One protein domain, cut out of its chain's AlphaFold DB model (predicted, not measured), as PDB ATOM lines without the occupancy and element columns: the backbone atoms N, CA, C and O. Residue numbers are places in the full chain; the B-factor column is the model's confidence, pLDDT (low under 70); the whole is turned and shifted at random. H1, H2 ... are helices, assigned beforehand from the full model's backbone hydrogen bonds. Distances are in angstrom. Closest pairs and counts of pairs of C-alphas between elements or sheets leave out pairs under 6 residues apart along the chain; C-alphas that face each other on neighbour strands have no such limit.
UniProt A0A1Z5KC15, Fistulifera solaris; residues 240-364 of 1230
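This is residues 240 to 364 of the 1230 residues of a protein of Fistulifera solaris (UniProt A0A1Z5KC15). Three long helices, H3, H4 and H5, run up and down as the core; H1 and H2 pack on H3 on one side, while on the opposite side H6 packs on H4 and H5, and H7 crosses H4. The printed part has 125 residues with seven named helices, H1 to H7 in chain order, and no named strand: all helix. It is compact, with a radius of gyration of the C-alphas of 13.7 A and spans of 39 by 29 by 24 A.

H1, residues 241 to 248, and H2, residues 255 to 262, touch only at the corner by their link, closest at the C-alphas of Leu 248 and Leu 256, 6.1 A. H3, residues 279 to 295, forms a helical hairpin with H2, closest C-alphas Met 262 and Gly 279, 5.3 A. H4, residues 303 to 323, touches H3 at a shallow tilt of 28 degrees, opposite ways, a second helical hairpin; the closest C-alphas, Cys 290 and Leu 310, are 6.7 A apart. H5, residues 328 to 342, touches H3 at 17 degrees, the same way, closest C-alphas Ala 287 and Phe 341, 5.0 A. H6, residues 346 to 354, touches H5, closest C-alphas Ala 342 and Met 349, 4.2 A. H7, residues 356 to 363, touches H4 about perpendicular, at 80 degrees, closest C-alphas His 318 and Thr 358, 5.8 A. H1 and H7 are apart. Each O i to N i+4 pair is within hydrogen-bond range in H1, H2, H5, H6 and H7; H3 has 11 of 13, H4 16 of 17.

C-alpha 241 of H1 is at (198.914, 187.132, 108.705), and C-alpha 363 of H7 at (183.885, 186.753, 140.341). H3 measures 24.7 A from first to last C-alpha, H4 31.5 A and H5 20.9 A.

The C-alphas farthest apart, of Thr 298 and Ser 325, are 40.8 A apart. The printed part has no cut; H2 to H3 is the long link, 16 residues. pLDDT is under 70 at residues 252 to 253, 266 to 276, 294 to 306 and 322 to 329.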
ATOM      1  N   HIS A 240     197.447 182.788 110.285       81.94
ATOM      2  CA  HIS A 240     197.985 183.363 109.051       81.94
ATOM      3  C   HIS A 240     197.864 184.904 109.043       81.94
ATOM      4  O   HIS A 240     196.784 185.415 109.349       81.94
ATOM      5  N   PRO A 241     198.908 185.663 108.651       80.50
ATOM      6  CA  PRO A 241     198.914 187.132 108.705       80.50
ATOM      7  C   PRO A 241     197.743 187.819 107.987       80.50
ATOM      8  O   PRO A 241     197.126 188.721 108.545       80.50
ATOM      9  N   SER A 242     197.398 187.391 106.765       83.94
ATOM     10  CA  SER A 242     196.281 187.972 106.003       83.94
ATOM     11  C   SER A 242     194.928 187.699 106.661       83.94
ATOM     12  O   SER A 242     194.024 188.527 106.575       83.94
ATOM     13  N   ARG A 243     194.791 186.564 107.358       86.88
ATOM     14  CA  ARG A 243     193.582 186.221 108.116       86.88
ATOM     15  C   ARG A 243     193.441 187.109 109.347       86.88
ATOM     16  O   ARG A 243     192.382 187.697 109.546       86.88
ATOM     17  N   THR A 244     194.511 187.234 110.130       83.12
ATOM     18  CA  THR A 244     194.559 188.091 111.321       83.12
ATOM     19  C   THR A 244     194.264 189.544 110.966       83.12
ATOM     20  O   THR A 244     193.388 190.158 111.571       83.12
ATOM     21  N   GLN A 245     194.920 190.070 109.928       83.31
ATOM     22  CA  GLN A 245     194.686 191.429 109.449       83.31
ATOM     23  C   GLN A 245     193.221 191.643 109.043       83.31
ATOM     24  O   GLN A 245     192.609 192.623 109.461       83.31
ATOM     25  N   TRP A 246     192.632 190.724 108.272       87.19
ATOM     26  CA  TRP A 246     191.240 190.843 107.827       87.19
ATOM     27  C   TRP A 246     190.233 190.797 108.984       87.19
ATOM     28  O   TRP A 246     189.298 191.594 109.014       87.19
ATOM     29  N   LEU A 247     190.434 189.906 109.958       88.00
ATOM     30  CA  LEU A 247     189.551 189.782 111.121       88.00
ATOM     31  C   LEU A 247     189.605 191.000 112.054       88.00
ATOM     32  O   LEU A 247     188.598 191.322 112.677       88.00
ATOM     33  N   LEU A 248     190.765 191.656 112.161       83.94
ATOM     34  CA  LEU A 248     190.994 192.770 113.091       83.94
ATOM     35  C   LEU A 248     190.802 194.157 112.458       83.94
ATOM     36  O   LEU A 248     190.846 195.159 113.165       83.94
ATOM     37  N   THR A 249     190.576 194.240 111.144       83.38
ATOM     38  CA  THR A 249     190.396 195.526 110.458       83.38
ATOM     39  C   THR A 249     189.068 196.178 110.855       83.38
ATOM     40  O   THR A 249     187.994 195.599 110.692       83.38
ATOM     41  N   SER A 250     189.137 197.425 111.328       72.81
ATOM     42  CA  SER A 250     187.996 198.208 111.817       72.81
ATOM     43  C   SER A 250     187.273 199.028 110.731       72.81
ATOM     44  O   SER A 250     186.407 199.839 111.058       72.81
ATOM     45  N   GLN A 251     187.595 198.847 109.445       76.44
ATOM     46  CA  GLN A 251     186.963 199.559 108.320       76.44
ATOM     47  C   GLN A 251     185.568 199.000 107.976       76.44
ATOM     48  O   GLN A 251     185.237 197.860 108.301       76.44
ATOM     49  N   GLU A 252     184.731 199.795 107.301       68.31
ATOM     50  CA  GLU A 252     183.433 199.313 106.807       68.31
ATOM     51  C   GLU A 252     183.603 198.178 105.786       68.31
ATOM     52  O   GLU A 252     184.516 198.193 104.962       68.31
ATOM     53  N   GLY A 253     182.722 197.174 105.855       69.81
ATOM     54  CA  GLY A 253     182.789 195.968 105.019       69.81
ATOM     55  C   GLY A 253     183.646 194.829 105.590       69.81
ATOM     56  O   GLY A 253     183.627 193.731 105.039       69.81
ATOM     57  N   PHE A 254     184.347 195.054 106.705       84.31
ATOM     58  CA  PHE A 254     185.084 194.025 107.443       84.31
ATOM     59  C   PHE A 254     184.251 193.453 108.600       84.31
ATOM     60  O   PHE A 254     183.343 194.122 109.103       84.31
ATOM     61  N   PRO A 255     184.542 192.219 109.053       88.12
ATOM     62  CA  PRO A 255     183.705 191.532 110.035       88.12
ATOM     63  C   PRO A 255     183.681 192.207 111.410       88.12
ATOM     64  O   PRO A 255     182.663 192.138 112.096       88.12
ATOM     65  N   LEU A 256     184.764 192.881 111.816       86.94
ATOM     66  CA  LEU A 256     184.930 193.336 113.196       86.94
ATOM     67  C   LEU A 256     183.819 194.286 113.660       86.94
ATOM     68  O   LEU A 256     183.227 194.064 114.714       86.94
ATOM     69  N   ARG A 257     183.509 195.331 112.879       83.75
ATOM     70  CA  ARG A 257     182.453 196.296 113.239       83.75
ATOM     71  C   ARG A 257     181.080 195.640 113.324       83.75
ATOM     72  O   ARG A 257     180.324 195.944 114.242       83.75
ATOM     73  N   THR A 258     180.771 194.740 112.392       86.94
ATOM     74  CA  THR A 258     179.490 194.026 112.364       86.94
ATOM     75  C   THR A 258     179.336 193.149 113.601       86.94
ATOM     76  O   THR A 258     178.327 193.243 114.290       86.94
ATOM     77  N   ILE A 259     180.362 192.363 113.942       89.50
ATOM     78  CA  ILE A 259     180.340 191.483 115.118       89.50
ATOM     79  C   ILE A 259     180.276 192.310 116.413       89.50
ATOM     80  O   ILE A 259     179.493 191.984 117.303       89.50
ATOM     81  N   LEU A 260     181.029 193.414 116.512       85.50
ATOM     82  CA  LEU A 260     180.946 194.342 117.649       85.50
ATOM     83  C   LEU A 260     179.540 194.942 117.797       85.50
ATOM     84  O   LEU A 260     179.018 194.997 118.908       85.50
ATOM     85  N   SER A 261     178.900 195.325 116.689       83.75
ATOM     86  CA  SER A 261     177.517 195.808 116.697       83.75
ATOM     87  C   SER A 261     176.530 194.737 117.152       83.75
ATOM     88  O   SER A 261     175.608 195.060 117.897       83.75
ATOM     89  N   MET A 262     176.707 193.479 116.734       85.25
ATOM     90  CA  MET A 262     175.874 192.354 117.183       85.25
ATOM     91  C   MET A 262     176.072 192.051 118.674       85.25
ATOM     92  O   MET A 262     175.126 191.665 119.352       85.25
ATOM     93  N   ALA A 263     177.277 192.286 119.200       81.62
ATOM     94  CA  ALA A 263     177.582 192.209 120.628       81.62
ATOM     95  C   ALA A 263     177.093 193.437 121.433       81.62
ATOM     96  O   ALA A 263     177.314 193.495 122.640       81.62
ATOM     97  N   GLY A 264     176.436 194.420 120.797       75.88
ATOM     98  CA  GLY A 264     175.850 195.596 121.461       75.88
ATOM     99  C   GLY A 264     176.688 196.881 121.427       75.88
ATOM    100  O   GLY A 264     176.322 197.875 122.055       75.88
ATOM    101  N   VAL A 265     177.802 196.912 120.689       74.94
ATOM    102  CA  VAL A 265     178.680 198.092 120.579       74.94
ATOM    103  C   VAL A 265     178.332 198.912 119.336       74.94
ATOM    104  O   VAL A 265     178.616 198.508 118.213       74.94
ATOM    105  N   SER A 266     177.757 200.102 119.522       62.94
ATOM    106  CA  SER A 266     177.477 201.045 118.428       62.94
ATOM    107  C   SER A 266     178.609 202.069 118.248       62.94
ATOM    108  O   SER A 266     179.214 202.513 119.225       62.94
ATOM    109  N   ALA A 267     178.882 202.454 116.995       53.88
ATOM    110  CA  ALA A 267     179.832 203.518 116.645       53.88
ATOM    111  C   ALA A 267     179.313 204.917 117.025       53.88
ATOM    112  O   ALA A 267     180.092 205.780 117.428       53.88
ATOM    113  N   ASP A 268     177.996 205.111 116.957       48.94
ATOM    114  CA  ASP A 268     177.317 206.278 117.504       48.94
ATOM    115  C   ASP A 268     177.044 205.990 118.977       48.94
ATOM    116  O   ASP A 268     176.498 204.936 119.295       48.94
ATOM    117  N   SER A 269     177.425 206.898 119.872       47.72
ATOM    118  CA  SER A 269     177.427 206.783 121.344       47.72
ATOM    119  C   SER A 269     176.105 206.373 122.029       47.72
ATOM    120  O   SER A 269     176.018 206.408 123.253       47.72
ATOM    121  N   SER A 270     175.072 206.004 121.275       50.06
ATOM    122  CA  SER A 270     173.882 205.292 121.733       50.06
ATOM    123  C   SER A 270     174.111 203.777 121.668       50.06
ATOM    124  O   SER A 270     174.154 203.201 120.579       50.06
ATOM    125  N   SER A 271     174.238 203.122 122.820       51.28
ATOM    126  CA  SER A 271     174.258 201.659 122.911       51.28
ATOM    127  C   SER A 271     172.960 201.068 122.348       51.28
ATOM    128  O   SER A 271     171.860 201.522 122.669       51.28
ATOM    129  N   LYS A 272     173.080 200.070 121.465       57.59
ATOM    130  CA  LYS A 272     171.940 199.241 121.057       57.59
ATOM    131  C   LYS A 272     171.839 198.076 122.033       57.59
ATOM    132  O   LYS A 272     172.862 197.486 122.368       57.59
ATOM    133  N   VAL A 273     170.615 197.756 122.453       58.59
ATOM    134  CA  VAL A 273     170.339 196.555 123.251       58.59
ATOM    135  C   VAL A 273     170.881 195.350 122.475       58.59
ATOM    136  O   VAL A 273     170.503 195.184 121.310       58.59
ATOM    137  N   PRO A 274     171.788 194.556 123.063       64.12
ATOM    138  CA  PRO A 274     172.294 193.366 122.406       64.12
ATOM    139  C   PRO A 274     171.153 192.379 122.123       64.12
ATOM    140  O   PRO A 274     170.269 192.190 122.958       64.12
ATOM    141  N   ASP A 275     171.159 191.743 120.951       69.19
ATOM    142  CA  ASP A 275     170.158 190.726 120.622       69.19
ATOM    143  C   ASP A 275     170.320 189.520 121.565       69.19
ATOM    144  O   ASP A 275     171.409 188.947 121.656       69.19
ATOM    145  N   ALA A 276     169.246 189.135 122.261       66.06
ATOM    146  CA  ALA A 276     169.257 188.056 123.252       66.06
ATOM    147  C   ALA A 276     169.658 186.689 122.669       66.06
ATOM    148  O   ALA A 276     170.160 185.838 123.396       66.06
ATOM    149  N   LEU A 277     169.445 186.466 121.370       73.94
ATOM    150  CA  LEU A 277     169.784 185.219 120.693       73.94
ATOM    151  C   LEU A 277     171.200 185.249 120.101       73.94
ATOM    152  O   LEU A 277     171.910 184.246 120.141       73.94
ATOM    153  N   LEU A 278     171.610 186.384 119.527       80.44
ATOM    154  CA  LEU A 278     172.841 186.470 118.729       80.44
ATOM    155  C   LEU A 278     174.030 187.035 119.490       80.44
ATOM    156  O   LEU A 278     175.175 186.659 119.223       80.44
ATOM    157  N   GLY A 279     173.793 187.967 120.407       79.75
ATOM    158  CA  GLY A 279     174.892 188.753 120.933       79.75
ATOM    159  C   GLY A 279     175.788 187.976 121.898       79.75
ATOM    160  O   GLY A 279     176.959 188.315 121.995       79.75
ATOM    161  N   GLY A 280     175.326 186.868 122.491       81.25
ATOM    162  CA  GLY A 280     176.170 185.978 123.293       81.25
ATOM    163  C   GLY A 280     177.198 185.253 122.421       81.25
ATOM    164  O   GLY A 280     178.388 185.219 122.739       81.25
ATOM    165  N   SER A 281     176.762 184.743 121.265       84.56
ATOM    166  CA  SER A 281     177.653 184.157 120.257       84.56
ATOM    167  C   SER A 281     178.600 185.208 119.670       84.56
ATOM    168  O   SER A 281     179.794 184.949 119.531       84.56
ATOM    169  N   ALA A 282     178.112 186.424 119.399       87.88
ATOM    170  CA  ALA A 282     178.955 187.519 118.917       87.88
ATOM    171  C   ALA A 282     180.018 187.917 119.952       87.88
ATOM    172  O   ALA A 282     181.193 188.048 119.613       87.88
ATOM    173  N   LEU A 283     179.634 188.023 121.225       86.12
ATOM    174  CA  LEU A 283     180.525 188.311 122.343       86.12
ATOM    175  C   LEU A 283     181.639 187.258 122.449       86.12
ATOM    176  O   LEU A 283     182.810 187.612 122.589       86.12
ATOM    177  N   ARG A 284     181.313 185.970 122.288       86.75
ATOM    178  CA  ARG A 284     182.315 184.894 122.267       86.75
ATOM    179  C   ARG A 284     183.333 185.081 121.140       86.75
ATOM    180  O   ARG A 284     184.536 184.988 121.383       86.75
ATOM    181  N   VAL A 285     182.878 185.414 119.930       89.25
ATOM    182  CA  VAL A 285     183.766 185.683 118.786       89.25
ATOM    183  C   VAL A 285     184.694 186.866 119.073       89.25
ATOM    184  O   VAL A 285     185.904 186.747 118.874       89.25
ATOM    185  N   VAL A 286     184.174 187.986 119.591       88.19
ATOM    186  CA  VAL A 286     185.009 189.158 119.919       88.19
ATOM    187  C   VAL A 286     186.050 188.818 120.988       88.19
ATOM    188  O   VAL A 286     187.201 189.241 120.872       88.19
ATOM    189  N   ALA A 287     185.705 187.995 121.980       85.94
ATOM    190  CA  ALA A 287     186.663 187.534 122.983       85.94
ATOM    191  C   ALA A 287     187.819 186.731 122.353       85.94
ATOM    192  O   ALA A 287     188.988 186.945 122.690       85.94
ATOM    193  N   ARG A 288     187.529 185.852 121.377       86.62
ATOM    194  CA  ARG A 288     188.565 185.128 120.612       86.62
ATOM    195  C   ARG A 288     189.413 186.071 119.754       86.62
ATOM    196  O   ARG A 288     190.627 185.890 119.695       86.62
ATOM    197  N   LEU A 289     188.820 187.108 119.159       86.12
ATOM    198  CA  LEU A 289     189.557 188.140 118.415       86.12
ATOM    199  C   LEU A 289     190.516 188.939 119.309       86.12
ATOM    200  O   LEU A 289     191.646 189.209 118.906       86.12
ATOM    201  N   CYS A 290     190.118 189.254 120.544       82.75
ATOM    202  CA  CYS A 290     191.007 189.896 121.518       82.75
ATOM    203  C   CYS A 290     192.213 189.004 121.849       82.75
ATOM    204  O   CYS A 290     193.341 189.486 121.929       82.75
ATOM    205  N   LYS A 291     192.001 187.688 121.975       78.50
ATOM    206  CA  LYS A 291     193.088 186.717 122.177       78.50
ATOM    207  C   LYS A 291     194.007 186.606 120.952       78.50
ATOM    208  O   LYS A 291     195.222 186.515 121.110       78.50
ATOM    209  N   LEU A 292     193.442 186.651 119.743       77.31
ATOM    210  CA  LEU A 292     194.189 186.645 118.480       77.31
ATOM    211  C   LEU A 292     195.121 187.861 118.349       77.31
ATOM    212  O   LEU A 292     196.267 187.710 117.935       77.31
ATOM    213  N   LEU A 293     194.660 189.049 118.743       72.06
ATOM    214  CA  LEU A 293     195.449 190.285 118.726       72.06
ATOM    215  C   LEU A 293     196.765 190.163 119.522       72.06
ATOM    216  O   LEU A 293     197.785 190.714 119.114       72.06
ATOM    217  N   HIS A 294     196.772 189.404 120.623       65.19
ATOM    218  CA  HIS A 294     197.978 189.171 121.422       65.19
ATOM    219  C   HIS A 294     198.979 188.205 120.761       65.19
ATOM    220  O   HIS A 294     200.178 188.275 121.032       65.19
ATOM    221  N   TRP A 295     198.510 187.315 119.878       60.09
ATOM    222  CA  TRP A 295     199.362 186.339 119.194       60.09
ATOM    223  C   TRP A 295     200.320 186.987 118.180       60.09
ATOM    224  O   TRP A 295     201.442 186.514 118.020       60.09
ATOM    225  N   ASP A 296     199.910 188.069 117.506       56.03
ATOM    226  CA  ASP A 296     200.693 188.722 116.440       56.03
ATOM    227  C   ASP A 296     201.004 190.197 116.757       56.03
ATOM    228  O   ASP A 296     200.673 191.124 116.015       56.03
ATOM    229  N   THR A 297     201.687 190.421 117.884       48.91
ATOM    230  CA  THR A 297     202.176 191.755 118.297       48.91
ATOM    231  C   THR A 297     203.174 192.366 117.308       48.91
ATOM    232  O   THR A 297     203.366 193.579 117.293       48.91
ATOM    233  N   THR A 298     203.796 191.555 116.448       44.34
ATOM    234  CA  THR A 298     204.792 192.004 115.466       44.34
ATOM    235  C   THR A 298     204.206 192.567 114.170       44.34
ATOM    236  O   THR A 298     204.943 193.211 113.421       44.34
ATOM    237  N   ARG A 299     202.921 192.322 113.864       47.22
ATOM    238  CA  ARG A 299     202.307 192.709 112.577       47.22
ATOM    239  C   ARG A 299     200.925 193.349 112.672       47.22
ATOM    240  O   ARG A 299     200.375 193.693 111.626       47.22
ATOM    241  N   ALA A 300     200.381 193.573 113.869       46.28
ATOM    242  CA  ALA A 300     199.242 194.470 114.053       46.28
ATOM    243  C   ALA A 300     199.667 195.909 113.702       46.28
ATOM    244  O   ALA A 300     200.078 196.700 114.548       46.28
ATOM    245  N   THR A 301     199.639 196.238 112.412       42.72
ATOM    246  CA  THR A 301     199.924 197.567 111.875       42.72
ATOM    247  C   THR A 301     198.777 198.516 112.215       42.72
ATOM    248  O   THR A 301     197.959 198.806 111.351       42.72
ATOM    249  N   ALA A 302     198.706 198.937 113.479       47.81
ATOM    250  CA  ALA A 302     198.169 200.199 113.993       47.81
ATOM    251  C   ALA A 302     197.944 200.033 115.504       47.81
ATOM    252  O   ALA A 302     197.012 199.352 115.923       47.81
ATOM    253  N   GLU A 303     198.738 200.713 116.336       49.50
ATOM    254  CA  GLU A 303     198.520 200.816 117.794       49.50
ATOM    255  C   GLU A 303     197.109 201.335 118.170       49.50
ATOM    256  O   GLU A 303     196.701 201.249 119.325       49.50
ATOM    257  N   HIS A 304     196.338 201.855 117.207       49.72
ATOM    258  CA  HIS A 304     194.969 202.329 117.411       49.72
ATOM    259  C   HIS A 304     193.892 201.234 117.401       49.72
ATOM    260  O   HIS A 304     192.895 201.394 118.104       49.72
ATOM    261  N   ASP A 305     194.068 200.128 116.671       62.09
ATOM    262  CA  ASP A 305     193.017 199.102 116.563       62.09
ATOM    263  C   ASP A 305     192.995 198.153 117.779       62.09
ATOM    264  O   ASP A 305     191.935 197.652 118.156       62.09
ATOM    265  N   SER A 306     194.135 197.957 118.456       67.38
ATOM    266  CA  SER A 306     194.254 197.082 119.631       67.38
ATOM    267  C   SER A 306     193.487 197.615 120.843       67.38
ATOM    268  O   SER A 306     192.582 196.958 121.356       67.38
ATOM    269  N   HIS A 307     193.801 198.839 121.265       76.25
ATOM    270  CA  HIS A 307     193.126 199.501 122.380       76.25
ATOM    271  C   HIS A 307     191.641 199.744 122.067       76.25
ATOM    272  O   HIS A 307     190.784 199.613 122.947       76.25
ATOM    273  N   PHE A 308     191.305 200.065 120.810       81.00
ATOM    274  CA  PHE A 308     189.916 200.189 120.365       81.00
ATOM    275  C   PHE A 308     189.142 198.883 120.556       81.00
ATOM    276  O   PHE A 308     188.044 198.918 121.112       81.00
ATOM    277  N   LEU A 309     189.708 197.741 120.152       81.88
ATOM    278  CA  LEU A 309     189.073 196.435 120.310       81.88
ATOM    279  C   LEU A 309     188.869 196.079 121.788       81.88
ATOM    280  O   LEU A 309     187.756 195.719 122.170       81.88
ATOM    281  N   LEU A 310     189.902 196.253 122.622       83.56
ATOM    282  CA  LEU A 310     189.818 195.974 124.059       83.56
ATOM    283  C   LEU A 310     188.753 196.838 124.747       83.56
ATOM    284  O   LEU A 310     187.905 196.329 125.480       83.56
ATOM    285  N   THR A 311     188.742 198.139 124.451       83.44
ATOM    286  CA  THR A 311     187.768 199.081 125.024       83.44
ATOM    287  C   THR A 311     186.351 198.805 124.520       83.44
ATOM    288  O   THR A 311     185.387 198.919 125.277       83.44
ATOM    289  N   SER A 312     186.202 198.450 123.242       82.44
ATOM    290  CA  SER A 312     184.905 198.139 122.632       82.44
ATOM    291  C   SER A 312     184.316 196.862 123.215       82.44
ATOM    292  O   SER A 312     183.146 196.848 123.584       82.44
ATOM    293  N   PHE A 313     185.124 195.815 123.371       84.69
ATOM    294  CA  PHE A 313     184.682 194.575 123.996       84.69
ATOM    295  C   PHE A 313     184.322 194.762 125.473       84.69
ATOM    296  O   PHE A 313     183.273 194.294 125.907       84.69
ATOM    297  N   HIS A 314     185.133 195.505 126.230       85.38
ATOM    298  CA  HIS A 314     184.810 195.854 127.614       85.38
ATOM    299  C   HIS A 314     183.460 196.587 127.716       85.38
ATOM    300  O   HIS A 314     182.621 196.236 128.543       85.38
ATOM    301  N   LYS A 315     183.196 197.548 126.817       82.88
ATOM    302  CA  LYS A 315     181.878 198.194 126.718       82.88
ATOM    303  C   LYS A 315     180.772 197.188 126.390       82.88
ATOM    304  O   LYS A 315     179.717 197.276 127.004       82.88
ATOM    305  N   ALA A 316     180.995 196.258 125.460       81.81
ATOM    306  CA  ALA A 316     180.022 195.216 125.117       81.81
ATOM    307  C   ALA A 316     179.631 194.392 126.352       81.81
ATOM    308  O   ALA A 316     178.450 194.253 126.652       81.81
ATOM    309  N   LEU A 317     180.633 193.919 127.102       82.19
ATOM    310  CA  LEU A 317     180.444 193.136 128.322       82.19
ATOM    311  C   LEU A 317     179.655 193.888 129.392       82.19
ATOM    312  O   LEU A 317     178.716 193.330 129.954       82.19
ATOM    313  N   HIS A 318     180.011 195.149 129.646       76.88
ATOM    314  CA  HIS A 318     179.331 195.974 130.643       76.88
ATOM    315  C   HIS A 318     177.835 196.127 130.327       76.88
ATOM    316  O   HIS A 318     176.998 195.991 131.213       76.88
ATOM    317  N   HIS A 319     177.476 196.364 129.061       72.75
ATOM    318  CA  HIS A 319     176.068 196.495 128.661       72.75
ATOM    319  C   HIS A 319     175.331 195.150 128.637       72.75
ATOM    320  O   HIS A 319     174.139 195.097 128.938       72.75
ATOM    321  N   TRP A 320     176.025 194.073 128.260       75.00
ATOM    322  CA  TRP A 320     175.455 192.729 128.209       75.00
ATOM    323  C   TRP A 320     174.985 192.268 129.594       75.00
ATOM    324  O   TRP A 320     173.872 191.756 129.715       75.00
ATOM    325  N   ASP A 321     175.785 192.503 130.641       70.06
ATOM    326  CA  ASP A 321     175.443 192.144 132.027       70.06
ATOM    327  C   ASP A 321     174.286 192.988 132.594       70.06
ATOM    328  O   ASP A 321     173.395 192.459 133.254       70.06
ATOM    329  N   GLU A 322     174.233 194.287 132.278       64.69
ATOM    330  CA  GLU A 322     173.172 195.182 132.768       64.69
ATOM    331  C   GLU A 322     171.773 194.860 132.208       64.69
ATOM    332  O   GLU A 322     170.773 195.255 132.813       64.69
ATOM    333  N   GLN A 323     171.677 194.180 131.056       59.78
ATOM    334  CA  GLN A 323     170.424 194.068 130.293       59.78
ATOM    335  C   GLN A 323     169.942 192.638 130.004       59.78
ATOM    336  O   GLN A 323     168.781 192.472 129.619       59.78
ATOM    337  N   THR A 324     170.761 191.595 130.191       56.53
ATOM    338  CA  THR A 324     170.323 190.214 129.917       56.53
ATOM    339  C   THR A 324     169.560 189.583 131.083       56.53
ATOM    340  O   THR A 324     169.993 189.551 132.235       56.53
ATOM    341  N   SER A 325     168.389 189.020 130.771       50.22
ATOM    342  CA  SER A 325     167.511 188.325 131.711       50.22
ATOM    343  C   SER A 325     168.056 186.941 132.084       50.22
ATOM    344  O   SER A 325     167.531 185.924 131.646       50.22
ATOM    345  N   GLY A 326     169.112 186.900 132.898       56.34
ATOM    346  CA  GLY A 326     169.392 185.851 133.887       56.34
ATOM    347  C   GLY A 326     169.467 184.379 133.451       56.34
ATOM    348  O   GLY A 326     169.499 183.527 134.342       56.34
ATOM    349  N   SER A 327     169.487 184.041 132.157       67.81
ATOM    350  CA  SER A 327     169.549 182.643 131.722       67.81
ATOM    351  C   SER A 327     170.927 182.048 132.035       67.81
ATOM    352  O   SER A 327     171.966 182.704 131.945       67.81
ATOM    353  N   GLU A 328     170.955 180.785 132.457       69.00
ATOM    354  CA  GLU A 328     172.202 180.135 132.880       69.00
ATOM    355  C   GLU A 328     173.184 179.960 131.716       69.00
ATOM    356  O   GLU A 328     174.393 180.076 131.910       69.00
ATOM    357  N   VAL A 329     172.665 179.740 130.504       69.94
ATOM    358  CA  VAL A 329     173.457 179.609 129.270       69.94
ATOM    359  C   VAL A 329     174.174 180.921 128.936       69.94
ATOM    360  O   VAL A 329     175.351 180.901 128.559       69.94
ATOM    361  N   ASP A 330     173.512 182.057 129.163       73.38
ATOM    362  CA  ASP A 330     174.109 183.380 128.956       73.38
ATOM    363  C   ASP A 330     175.218 183.646 129.974       73.38
ATOM    364  O   ASP A 330     176.278 184.157 129.613       73.38
ATOM    365  N   ARG A 331     175.041 183.202 131.228       78.56
ATOM    366  CA  ARG A 331     176.092 183.307 132.254       78.56
ATOM    367  C   ARG A 331     177.323 182.465 131.924       78.56
ATOM    368  O   ARG A 331     178.437 182.953 132.091       78.56
ATOM    369  N   PHE A 332     177.161 181.233 131.433       81.38
ATOM    370  CA  PHE A 332     178.306 180.426 130.983       81.38
ATOM    371  C   PHE A 332     179.039 181.083 129.811       81.38
ATOM    372  O   PHE A 332     180.268 181.143 129.813       81.38
ATOM    373  N   THR A 333     178.289 181.608 128.840       78.12
ATOM    374  CA  THR A 333     178.861 182.301 127.678       78.12
ATOM    375  C   THR A 333     179.613 183.560 128.100       78.12
ATOM    376  O   THR A 333     180.716 183.802 127.617       78.12
ATOM    377  N   MET A 334     179.073 184.318 129.055       82.25
ATOM    378  CA  MET A 334     179.731 185.494 129.615       82.25
ATOM    379  C   MET A 334     181.026 185.135 130.354       82.25
ATOM    380  O   MET A 334     182.041 185.787 130.138       82.25
ATOM    381  N   ILE A 335     181.037 184.078 131.172       87.25
ATOM    382  CA  ILE A 335     182.251 183.625 131.873       87.25
ATOM    383  C   ILE A 335     183.341 183.186 130.878       87.25
ATOM    384  O   ILE A 335     184.509 183.547 131.045       87.25
ATOM    385  N   ASP A 336     182.983 182.437 129.830       84.25
ATOM    386  CA  ASP A 336     183.934 182.057 128.771       84.25
ATOM    387  C   ASP A 336     184.461 183.297 128.029       84.25
ATOM    388  O   ASP A 336     185.668 183.436 127.838       84.25
ATOM    389  N   ALA A 337     183.590 184.255 127.702       84.62
ATOM    390  CA  ALA A 337     183.980 185.492 127.032       84.62
ATOM    391  C   ALA A 337     184.907 186.369 127.900       84.62
ATOM    392  O   ALA A 337     185.949 186.822 127.421       84.62
ATOM    393  N   ILE A 338     184.580 186.562 129.183       87.62
ATOM    394  CA  ILE A 338     185.406 187.330 130.127       87.62
ATOM    395  C   ILE A 338     186.759 186.647 130.333       87.62
ATOM    396  O   ILE A 338     187.790 187.308 130.251       87.62
ATOM    397  N   SER A 339     186.788 185.332 130.554       88.25
ATOM    398  CA  SER A 339     188.049 184.612 130.771       88.25
ATOM    399  C   SER A 339     188.932 184.578 129.519       88.25
ATOM    400  O   SER A 339     190.145 184.784 129.617       88.25
ATOM    401  N   ALA A 340     188.352 184.404 128.327       83.31
ATOM    402  CA  ALA A 340     189.085 184.488 127.066       83.31
ATOM    403  C   ALA A 340     189.684 185.885 126.837       83.31
ATOM    404  O   ALA A 340     190.827 185.985 126.387       83.31
ATOM    405  N   PHE A 341     188.951 186.942 127.194       85.75
ATOM    406  CA  PHE A 341     189.418 188.325 127.120       85.75
ATOM    407  C   PHE A 341     190.491 188.655 128.158       85.75
ATOM    408  O   PHE A 341     191.544 189.175 127.801       85.75
ATOM    409  N   ALA A 342     190.277 188.298 129.425       86.88
ATOM    410  CA  ALA A 342     191.243 188.516 130.500       86.88
ATOM    411  C   ALA A 342     192.566 187.773 130.244       86.88
ATOM    412  O   ALA A 342     193.630 188.261 130.611       86.88
ATOM    413  N   SER A 343     192.517 186.627 129.559       84.69
ATOM    414  CA  SER A 343     193.713 185.880 129.138       84.69
ATOM    415  C   SER A 343     194.481 186.534 127.982       84.69
ATOM    416  O   SER A 343     195.560 186.058 127.631       84.69
ATOM    417  N   ALA A 344     193.927 187.559 127.325       78.62
ATOM    418  CA  ALA A 344     194.552 188.176 126.159       78.62
ATOM    419  C   ALA A 344     195.724 189.092 126.538       78.62
ATOM    420  O   ALA A 344     196.700 189.147 125.805       78.62
ATOM    421  N   SER A 345     195.645 189.834 127.646       82.25
ATOM    422  CA  SER A 345     196.737 190.695 128.129       82.25
ATOM    423  C   SER A 345     196.475 191.196 129.551       82.25
ATOM    424  O   SER A 345     195.334 191.205 130.009       82.25
ATOM    425  N   ASP A 346     197.519 191.700 130.219       85.19
ATOM    426  CA  ASP A 346     197.375 192.381 131.513       85.19
ATOM    427  C   ASP A 346     196.450 193.614 131.415       85.19
ATOM    428  O   ASP A 346     195.685 193.874 132.336       85.19
ATOM    429  N   GLU A 347     196.457 194.347 130.294       85.94
ATOM    430  CA  GLU A 347     195.552 195.488 130.059       85.94
ATOM    431  C   GLU A 347     194.084 195.045 129.979       85.94
ATOM    432  O   GLU A 347     193.212 195.646 130.605       85.94
ATOM    433  N   ALA A 348     193.807 193.956 129.256       86.50
ATOM    434  CA  ALA A 348     192.466 193.384 129.170       86.50
ATOM    435  C   ALA A 348     191.964 192.917 130.546       86.50
ATOM    436  O   ALA A 348     190.814 193.162 130.912       86.50
ATOM    437  N   MET A 349     192.837 192.288 131.336       89.56
ATOM    438  CA  MET A 349     192.515 191.880 132.700       89.56
ATOM    439  C   MET A 349     192.256 193.083 133.618       89.56
ATOM    440  O   MET A 349     191.302 193.063 134.396       89.56
ATOM    441  N   GLU A 350     193.050 194.148 133.495       89.81
ATOM    442  CA  GLU A 350     192.879 195.386 134.260       89.81
ATOM    443  C   GLU A 350     191.532 196.061 133.977       89.81
ATOM    444  O   GLU A 350     190.894 196.541 134.915       89.81
ATOM    445  N   LEU A 351     191.078 196.067 132.716       89.50
ATOM    446  CA  LEU A 351     189.767 196.599 132.333       89.50
ATOM    447  C   LEU A 351     188.634 195.859 133.058       89.50
ATOM    448  O   LEU A 351     187.801 196.504 133.685       89.50
ATOM    449  N   ILE A 352     188.660 194.521 133.056       90.69
ATOM    450  CA  ILE A 352     187.650 193.698 133.746       90.69
ATOM    451  C   ILE A 352     187.689 193.901 135.262       90.69
ATOM    452  O   ILE A 352     186.653 194.033 135.901       90.69
ATOM    453  N   ILE A 353     188.878 193.900 135.868       90.00
ATOM    454  CA  ILE A 353     189.004 193.995 137.328       90.00
ATOM    455  C   ILE A 353     188.631 195.397 137.834       90.00
ATOM    456  O   ILE A 353     188.124 195.541 138.950       90.00
ATOM    457  N   SER A 354     188.898 196.439 137.048       88.44
ATOM    458  CA  SER A 354     188.639 197.826 137.452       88.44
ATOM    459  C   SER A 354     187.171 198.221 137.331       88.44
ATOM    460  O   SER A 354     186.733 199.123 138.044       88.44
ATOM    461  N   ASP A 355     186.410 197.546 136.471       87.75
ATOM    462  CA  ASP A 355     184.975 197.752 136.323       87.75
ATOM    463  C   ASP A 355     184.172 196.908 137.336       87.75
ATOM    464  O   ASP A 355     184.199 195.677 137.292       87.75
ATOM    465  N   PRO A 356     183.419 197.530 138.266       85.12
ATOM    466  CA  PRO A 356     182.628 196.803 139.251       85.12
ATOM    467  C   PRO A 356     181.588 195.852 138.655       85.12
ATOM    468  O   PRO A 356     181.336 194.823 139.281       85.12
ATOM    469  N   VAL A 357     180.996 196.185 137.501       84.75
ATOM    470  CA  VAL A 357     179.921 195.395 136.881       84.75
ATOM    471  C   VAL A 357     180.496 194.082 136.361       84.75
ATOM    472  O   VAL A 357     180.195 193.020 136.906       84.75
ATOM    473  N   THR A 358     181.428 194.144 135.408       86.69
ATOM    474  CA  THR A 358     182.043 192.940 134.827       86.69
ATOM    475  C   THR A 358     182.866 192.138 135.839       86.69
ATOM    476  O   THR A 358     182.832 190.902 135.819       86.69
ATOM    477  N   ARG A 359     183.530 192.799 136.800       89.00
ATOM    478  CA  ARG A 359     184.195 192.119 137.923       89.00
ATOM    479  C   ARG A 359     183.214 191.301 138.756       89.00
ATOM    480  O   ARG A 359     183.522 190.161 139.105       89.00
ATOM    481  N   TYR A 360     182.063 191.867 139.122       85.81
ATOM    482  CA  TYR A 360     181.076 191.156 139.934       85.81
ATOM    483  C   TYR A 360     180.400 190.041 139.133       85.81
ATOM    484  O   TYR A 360     180.225 188.940 139.656       85.81
ATOM    485  N   ALA A 361     180.104 190.294 137.858       83.25
ATOM    486  CA  ALA A 361     179.544 189.324 136.924       83.25
ATOM    487  C   ALA A 361     180.423 188.069 136.782       83.25
ATOM    488  O   ALA A 361     179.913 186.950 136.714       83.25
ATOM    489  N   TRP A 362     181.748 188.244 136.793       89.50
ATOM    490  CA  TRP A 362     182.693 187.136 136.707       89.50
ATOM    491  C   TRP A 362     182.989 186.478 138.058       89.50
ATOM    492  O   TRP A 362     182.968 185.254 138.151       89.50
ATOM    493  N   LEU A 363     183.283 187.261 139.101       90.81
ATOM    494  CA  LEU A 363     183.885 186.753 140.341       90.81
ATOM    495  C   LEU A 363     182.881 186.486 141.477       90.81
ATOM    496  O   LEU A 363     183.268 185.923 142.504       90.81
ATOM    497  N   SER A 364     181.608 186.878 141.351       86.69
ATOM    498  CA  SER A 364     180.615 186.697 142.420       86.69
ATOM    499  C   SER A 364     180.063 185.271 142.496       86.69
ATOM    500  O   SER A 364     179.491 184.737 141.547       86.69
TER     501      SER A 364